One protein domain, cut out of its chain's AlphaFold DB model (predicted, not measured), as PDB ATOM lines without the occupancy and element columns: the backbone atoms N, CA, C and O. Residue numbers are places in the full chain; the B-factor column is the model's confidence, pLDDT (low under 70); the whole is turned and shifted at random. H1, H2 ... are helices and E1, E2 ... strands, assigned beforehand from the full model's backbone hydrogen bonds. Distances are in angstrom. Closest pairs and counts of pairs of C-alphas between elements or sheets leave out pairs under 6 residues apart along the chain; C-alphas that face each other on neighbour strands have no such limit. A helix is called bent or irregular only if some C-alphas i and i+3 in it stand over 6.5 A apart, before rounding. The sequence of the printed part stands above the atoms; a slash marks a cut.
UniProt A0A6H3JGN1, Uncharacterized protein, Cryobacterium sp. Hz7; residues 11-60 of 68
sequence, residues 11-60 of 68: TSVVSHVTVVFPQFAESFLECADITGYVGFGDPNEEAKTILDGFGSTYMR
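What this domain is: This is residues 11 to 60 of the 68 residues of an uncharacterized protein of Cryobacterium sp. Hz7 (UniProt A0A6H3JGN1). An open frame with one filled end: a short two-stranded parallel sheet, E1 and E2, lies at this end with H3 between it and H1, while H1 runs off to H2 at the far end. Residues 19 to 24 and 26 to 33 stick out, and the chain returns from H2 to E1 round an empty middle. The printed part has 50 residues with three named helices and two named strands, in the order H1, H2, E1, H3, E2, and is of mixed class, helices and strands. It is only just compact, close to loose, with a radius of gyration of the C-alphas of 11.4 A, and its spans of 32 by 21 by 14 A are only just elongated.

How they stand to each other: E1, residues 37 to 40, and E2, residues 56 to 59, are parallel neighbours at 23 degrees; N 57 and O 37 are 2.8 A apart and N 39 and O 57 2.9 A, within hydrogen-bond range. With H3, residues 45 to 54, they form a strand-helix-strand unit, two parallel neighbour strands with a helix between them along the chain, and its crossover is right-handed. The closest C-alphas of E1 and H3, those of Tyr 37 and Phe 54, are 5.7 A apart. H3 and E2 are near each other, with 7 pairs of C-alphas within 10 A. H1, residues 11 to 23, touches H3, the closest C-alphas being those of Val 14 and Ala 47, 5.5 A apart. Their tilt is steep, 39 degrees, the same way. H2, residues 25 to 31, and H1 meet only through their link; H2 is apart from H3 and E2. Of O i to N i+4 pairs, 6 of 9 in H1, 2 of 3 in H2 and 4 of 6 in H3 are within hydrogen-bond range.

Where its parts are: H1 begins at C-alpha 11 (-22.192, 52.419, 6.271), is 18.2 A long and only just irregular, C-alphas 18 and 21 being 6.6 A apart. H2 measures 10.0 A, H3 14.9 A, E1 and E2 9.9 A each; E2 ends at C-alpha 59 (-17.007, 43.406, -9.100).

The domain as a whole: The two C-alphas farthest apart, those of Glu 30 and Arg 60, are 32.3 A apart. The printed part has no cut, and its four links are tight. The mean pLDDT of the printed part is 95.5, and no printed residue is under 70.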
ATOM      1  N   THR A  11     -21.238  51.702   5.408       97.75
ATOM      2  CA  THR A  11     -22.192  52.419   6.271       97.75
ATOM      3  C   THR A  11     -22.843  53.590   5.538       97.75
ATOM      4  O   THR A  11     -24.045  53.818   5.672       97.75
ATOM      5  N   SER A  12     -22.078  54.300   4.708       98.06
ATOM      6  CA  SER A  12     -22.585  55.384   3.867       98.06
ATOM      7  C   SER A  12     -23.598  54.882   2.829       98.06
ATOM      8  O   SER A  12     -24.618  55.535   2.612       98.06
ATOM      9  N   VAL A  13     -23.363  53.704   2.236       97.00
ATOM     10  CA  VAL A  13     -24.315  53.060   1.309       97.00
ATOM     11  C   VAL A  13     -25.593  52.660   2.041       97.00
ATOM     12  O   VAL A  13     -26.687  53.000   1.600       97.00
ATOM     13  N   VAL A  14     -25.464  51.987   3.187       97.75
ATOM     14  CA  VAL A  14     -26.609  51.562   4.005       97.75
ATOM     15  C   VAL A  14     -27.464  52.769   4.382       97.75
ATOM     16  O   VAL A  14     -28.677  52.747   4.180       97.75
ATOM     17  N   SER A  15     -26.845  53.853   4.858       98.06
ATOM     18  CA  SER A  15     -27.557  55.091   5.189       98.06
ATOM     19  C   SER A  15     -28.254  55.697   3.970       98.06
ATOM     20  O   SER A  15     -29.415  56.091   4.066       98.06
ATOM     21  N   HIS A  16     -27.591  55.733   2.813       97.38
ATOM     22  CA  HIS A  16     -28.211  56.233   1.592       97.38
ATOM     23  C   HIS A  16     -29.466  55.430   1.224       97.38
ATOM     24  O   HIS A  16     -30.531  56.021   1.048       97.38
ATOM     25  N   VAL A  17     -29.375  54.098   1.175       96.81
ATOM     26  CA  VAL A  17     -30.484  53.239   0.729       96.81
ATOM     27  C   VAL A  17     -31.627  53.181   1.744       96.81
ATOM     28  O   VAL A  17     -32.787  53.091   1.352       96.81
ATOM     29  N   THR A  18     -31.334  53.249   3.044       97.25
ATOM     30  CA  THR A  18     -32.354  53.078   4.097       97.25
ATOM     31  C   THR A  18     -32.943  54.384   4.617       97.25
ATOM     32  O   THR A  18     -34.052  54.373   5.146       97.25
ATOM     33  N   VAL A  19     -32.237  55.509   4.470       97.69
ATOM     34  CA  VAL A  19     -32.671  56.805   5.016       97.69
ATOM     35  C   VAL A  19     -32.963  57.813   3.916       97.69
ATOM     36  O   VAL A  19     -33.983  58.493   3.980       97.69
ATOM     37  N   VAL A  20     -32.083  57.942   2.918       97.19
ATOM     38  CA  VAL A  20     -32.189  59.004   1.904       97.19
ATOM     39  C   VAL A  20     -33.096  58.582   0.756       97.19
ATOM     40  O   VAL A  20     -34.090  59.252   0.494       97.19
ATOM     41  N   PHE A  21     -32.790  57.465   0.096       96.50
ATOM     42  CA  PHE A  21     -33.528  57.001  -1.078       96.50
ATOM     43  C   PHE A  21     -35.043  56.848  -0.842       96.50
ATOM     44  O   PHE A  21     -35.801  57.323  -1.686       96.50
ATOM     45  N   PRO A  22     -35.537  56.319   0.300       97.25
ATOM     46  CA  PRO A  22     -36.974  56.165   0.532       97.25
ATOM     47  C   PRO A  22     -37.762  57.479   0.515       97.25
ATOM     48  O   PRO A  22     -38.952  57.464   0.222       97.25
ATOM     49  N   GLN A  23     -37.110  58.620   0.776       97.94
ATOM     50  CA  GLN A  23     -37.746  59.942   0.701       97.94
ATOM     51  C   GLN A  23     -38.096  60.346  -0.740       97.94
ATOM     52  O   GLN A  23     -38.935  61.219  -0.942       97.94
ATOM     53  N   PHE A  24     -37.453  59.721  -1.732       96.62
ATOM     54  CA  PHE A  24     -37.600  60.022  -3.158       96.62
ATOM     55  C   PHE A  24     -38.027  58.808  -3.991       96.62
ATOM     56  O   PHE A  24     -38.261  58.946  -5.191       96.62
ATOM     57  N   ALA A  25     -38.112  57.623  -3.379       95.25
ATOM     58  CA  ALA A  25     -38.299  56.361  -4.081       95.25
ATOM     59  C   ALA A  25     -39.587  56.334  -4.909       95.25
ATOM     60  O   ALA A  25     -39.556  55.856  -6.034       95.25
ATOM     61  N   GLU A  26     -40.691  56.884  -4.394       97.50
ATOM     62  CA  GLU A  26     -41.967  56.935  -5.117       97.50
ATOM     63  C   GLU A  26     -41.824  57.686  -6.446       97.50
ATOM     64  O   GLU A  26     -41.971  57.090  -7.509       97.50
ATOM     65  N   SER A  27     -41.418  58.958  -6.404       97.50
ATOM     66  CA  SER A  27     -41.256  59.767  -7.618       97.50
ATOM     67  C   SER A  27     -40.171  59.227  -8.552       97.50
ATOM     68  O   SER A  27     -40.268  59.372  -9.770       97.50
ATOM     69  N   PHE A  28     -39.126  58.603  -8.004       95.12
ATOM     70  CA  PHE A  28     -38.094  57.966  -8.816       95.12
ATOM     71  C   PHE A  28     -38.654  56.761  -9.586       95.12
ATOM     72  O   PHE A  28     -38.427  56.644 -10.791       95.12
ATOM     73  N   LEU A  29     -39.415  55.899  -8.910       96.00
ATOM     74  CA  LEU A  29     -39.968  54.669  -9.481       96.00
ATOM     75  C   LEU A  29     -41.168  54.916 -10.405       96.00
ATOM     76  O   LEU A  29     -41.438  54.098 -11.276       96.00
ATOM     77  N   GLU A  30     -41.837  56.066 -10.306       98.06
ATOM     78  CA  GLU A  30     -42.779  56.523 -11.340       98.06
ATOM     79  C   GLU A  30     -42.089  56.806 -12.685       98.06
ATOM     80  O   GLU A  30     -42.724  56.750 -13.740       98.06
ATOM     81  N   CYS A  31     -40.790  57.122 -12.658       97.12
ATOM     82  CA  CYS A  31     -40.028  57.514 -13.841       97.12
ATOM     83  C   CYS A  31     -39.198  56.372 -14.439       97.12
ATOM     84  O   CYS A  31     -38.922  56.389 -15.643       97.12
ATOM     85  N   ALA A  32     -38.732  55.429 -13.615       94.88
ATOM     86  CA  ALA A  32     -37.805  54.388 -14.042       94.88
ATOM     87  C   ALA A  32     -37.851  53.138 -13.157       94.88
ATOM     88  O   ALA A  32     -37.952  53.223 -11.936       94.88
ATOM     89  N   ASP A  33     -37.629  51.982 -13.783       95.31
ATOM     90  CA  ASP A  33     -37.421  50.717 -13.082       95.31
ATOM     91  C   ASP A  33     -35.939  50.489 -12.760       95.31
ATOM     92  O   ASP A  33     -35.054  50.668 -13.609       95.31
ATOM     93  N   ILE A  34     -35.661  50.009 -11.547       94.94
ATOM     94  CA  ILE A  34     -34.333  49.508 -11.181       94.94
ATOM     95  C   ILE A  34     -34.208  48.077 -11.706       94.94
ATOM     96  O   ILE A  34     -34.871  47.163 -11.225       94.94
ATOM     97  N   THR A  35     -33.352  47.883 -12.706       95.62
ATOM     98  CA  THR A  35     -33.181  46.589 -13.398       95.62
ATOM     99  C   THR A  35     -31.929  45.824 -12.976       95.62
ATOM    100  O   THR A  35     -31.740  44.680 -13.383       95.62
ATOM    101  N   GLY A  36     -31.067  46.442 -12.169       94.56
ATOM    102  CA  GLY A  36     -29.841  45.833 -11.676       94.56
ATOM    103  C   GLY A  36     -28.982  46.820 -10.896       94.56
ATOM    104  O   GLY A  36     -29.080  48.034 -11.086       94.56
ATOM    105  N   TYR A  37     -28.092  46.283 -10.066       96.06
ATOM    106  CA  TYR A  37     -27.060  47.038  -9.361       96.06
ATOM    107  C   TYR A  37     -25.692  46.390  -9.592       96.06
ATOM    108  O   TYR A  37     -25.559  45.167  -9.587       96.06
ATOM    109  N   VAL A  38     -24.658  47.205  -9.806       95.75
ATOM    110  CA  VAL A  38     -23.276  46.724  -9.923       95.75
ATOM    111  C   VAL A  38     -22.437  47.397  -8.849       95.75
ATOM    112  O   VAL A  38     -22.196  48.601  -8.907       95.75
ATOM    113  N   GLY A  39     -21.990  46.613  -7.870       94.00
ATOM    114  CA  GLY A  39     -21.143  47.079  -6.780       94.00
ATOM    115  C   GLY A  39     -19.668  46.889  -7.109       94.00
ATOM    116  O   GLY A  39     -19.246  45.774  -7.405       94.00
ATOM    117  N   PHE A  40     -18.873  47.951  -7.014       92.19
ATOM    118  CA  PHE A  40     -17.413  47.874  -7.096       92.19
ATOM    119  C   PHE A  40     -16.813  48.021  -5.696       92.19
ATOM    120  O   PHE A  40     -17.046  49.031  -5.032       92.19
ATOM    121  N   GLY A  41     -16.030  47.034  -5.256       88.69
ATOM    122  CA  GLY A  41     -15.400  47.021  -3.930       88.69
ATOM    123  C   GLY A  41     -15.787  45.801  -3.095       88.69
ATOM    124  O   GLY A  41     -16.201  44.779  -3.638       88.69
ATOM    125  N   ASP A  42     -15.623  45.919  -1.777       91.06
ATOM    126  CA  ASP A  42     -15.898  44.851  -0.807       91.06
ATOM    127  C   ASP A  42     -16.948  45.321   0.220       91.06
ATOM    128  O   ASP A  42     -16.593  45.778   1.311       91.06
ATOM    129  N   PRO A  43     -18.245  45.345  -0.150       94.00
ATOM    130  CA  PRO A  43     -19.306  45.750   0.762       94.00
ATOM    131  C   PRO A  43     -19.461  44.741   1.904       94.00
ATOM    132  O   PRO A  43     -19.369  43.529   1.700       94.00
ATOM    133  N   ASN A  44     -19.742  45.239   3.108       95.88
ATOM    134  CA  ASN A  44     -20.036  44.379   4.252       95.88
ATOM    135  C   ASN A  44     -21.387  43.646   4.089       95.88
ATOM    136  O   ASN A  44     -22.188  43.951   3.205       95.88
ATOM    137  N   GLU A  45     -21.651  42.676   4.966       97.19
ATOM    138  CA  GLU A  45     -22.849  41.826   4.880       97.19
ATOM    139  C   GLU A  45     -24.170  42.604   4.988       97.19
ATOM    140  O   GLU A  45     -25.142  42.269   4.311       97.19
ATOM    141  N   GLU A  46     -24.209  43.676   5.782       97.62
ATOM    142  CA  GLU A  46     -25.390  44.539   5.900       97.62
ATOM    143  C   GLU A  46     -25.693  45.253   4.577       97.62
ATOM    144  O   GLU A  46     -26.818  45.189   4.077       97.62
ATOM    145  N   ALA A  47     -24.678  45.873   3.969       96.94
ATOM    146  CA  ALA A  47     -24.814  46.516   2.671       96.94
ATOM    147  C   ALA A  47     -25.224  45.500   1.599       96.94
ATOM    148  O   ALA A  47     -26.159  45.764   0.849       96.94
ATOM    149  N   LYS A  48     -24.595  44.319   1.563       96.69
ATOM    150  CA  LYS A  48     -24.939  43.263   0.598       96.69
ATOM    151  C   LYS A  48     -26.389  42.817   0.724       96.69
ATOM    152  O   LYS A  48     -27.090  42.766  -0.276       96.69
ATOM    153  N   THR A  49     -26.865  42.588   1.948       96.75
ATOM    154  CA  THR A  49     -28.250  42.159   2.203       96.75
ATOM    155  C   THR A  49     -29.268  43.121   1.590       96.75
ATOM    156  O   THR A  49     -30.250  42.692   0.988       96.75
ATOM    157  N   ILE A  50     -29.034  44.427   1.726       95.75
ATOM    158  CA  ILE A  50     -29.929  45.453   1.185       95.75
ATOM    159  C   ILE A  50     -29.763  45.566  -0.335       95.75
ATOM    160  O   ILE A  50     -30.752  45.617  -1.066       95.75
ATOM    161  N   LEU A  51     -28.519  45.596  -0.816       95.88
ATOM    162  CA  LEU A  51     -28.208  45.780  -2.232       95.88
ATOM    163  C   LEU A  51     -28.664  44.592  -3.086       95.88
ATOM    164  O   LEU A  51     -29.074  44.778  -4.233       95.88
ATOM    165  N   ASP A  52     -28.653  43.374  -2.551       95.81
ATOM    166  CA  ASP A  52     -29.102  42.172  -3.259       95.81
ATOM    167  C   ASP A  52     -30.588  42.245  -3.647       95.81
ATOM    168  O   ASP A  52     -30.986  41.653  -4.652       95.81
ATOM    169  N   GLY A  53     -31.383  43.069  -2.952       94.19
ATOM    170  CA  GLY A  53     -32.759  43.392  -3.337       94.19
ATOM    171  C   GLY A  53     -32.892  44.052  -4.718       94.19
ATOM    172  O   GLY A  53     -33.958  43.984  -5.322       94.19
ATOM    173  N   PHE A  54     -31.811  44.631  -5.252       94.62
ATOM    174  CA  PHE A  54     -31.761  45.252  -6.581       94.62
ATOM    175  C   PHE A  54     -31.160  44.343  -7.666       94.62
ATOM    176  O   PHE A  54     -30.825  44.827  -8.745       94.62
ATOM    177  N   GLY A  55     -30.977  43.042  -7.404       94.06
ATOM    178  CA  GLY A  55     -30.360  42.121  -8.369       94.06
ATOM    179  C   GLY A  55     -28.861  42.381  -8.551       94.06
ATOM    180  O   GLY A  55     -28.366  42.484  -9.674       94.06
ATOM    181  N   SER A  56     -28.155  42.550  -7.433       95.94
ATOM    182  CA  SER A  56     -26.765  43.006  -7.411       95.94
ATOM    183  C   SER A  56     -25.760  42.030  -8.027       95.94
ATOM    184  O   SER A  56     -25.815  40.819  -7.826       95.94
ATOM    185  N   THR A  57     -24.767  42.583  -8.726       96.06
ATOM    186  CA  THR A  57     -23.529  41.904  -9.136       96.06
ATOM    187  C   THR A  57     -22.330  42.624  -8.527       96.06
ATOM    188  O   THR A  57     -22.223  43.845  -8.631       96.06
ATOM    189  N   TYR A  58     -21.397  41.881  -7.930       93.88
ATOM    190  CA  TYR A  58     -20.218  42.458  -7.280       93.88
ATOM    191  C   TYR A  58     -18.956  42.249  -8.112       93.88
ATOM    192  O   TYR A  58     -18.590  41.126  -8.458       93.88
ATOM    193  N   MET A  59     -18.274  43.353  -8.389       91.31
ATOM    194  CA  MET A  59     -17.007  43.406  -9.100       91.31
ATOM    195  C   MET A  59     -15.889  43.680  -8.100       91.31
ATOM    196  O   MET A  59     -15.887  44.697  -7.400       91.31
ATOM    197  N   ARG A  60     -14.901  42.787  -8.056       79.50
ATOM    198  CA  ARG A  60     -13.675  43.037  -7.300       79.50
ATOM    199  C   ARG A  60     -12.734  43.928  -8.114       79.50
ATOM    200  O   ARG A  60     -12.619  43.715  -9.323       79.50
TER     201      ARG A  60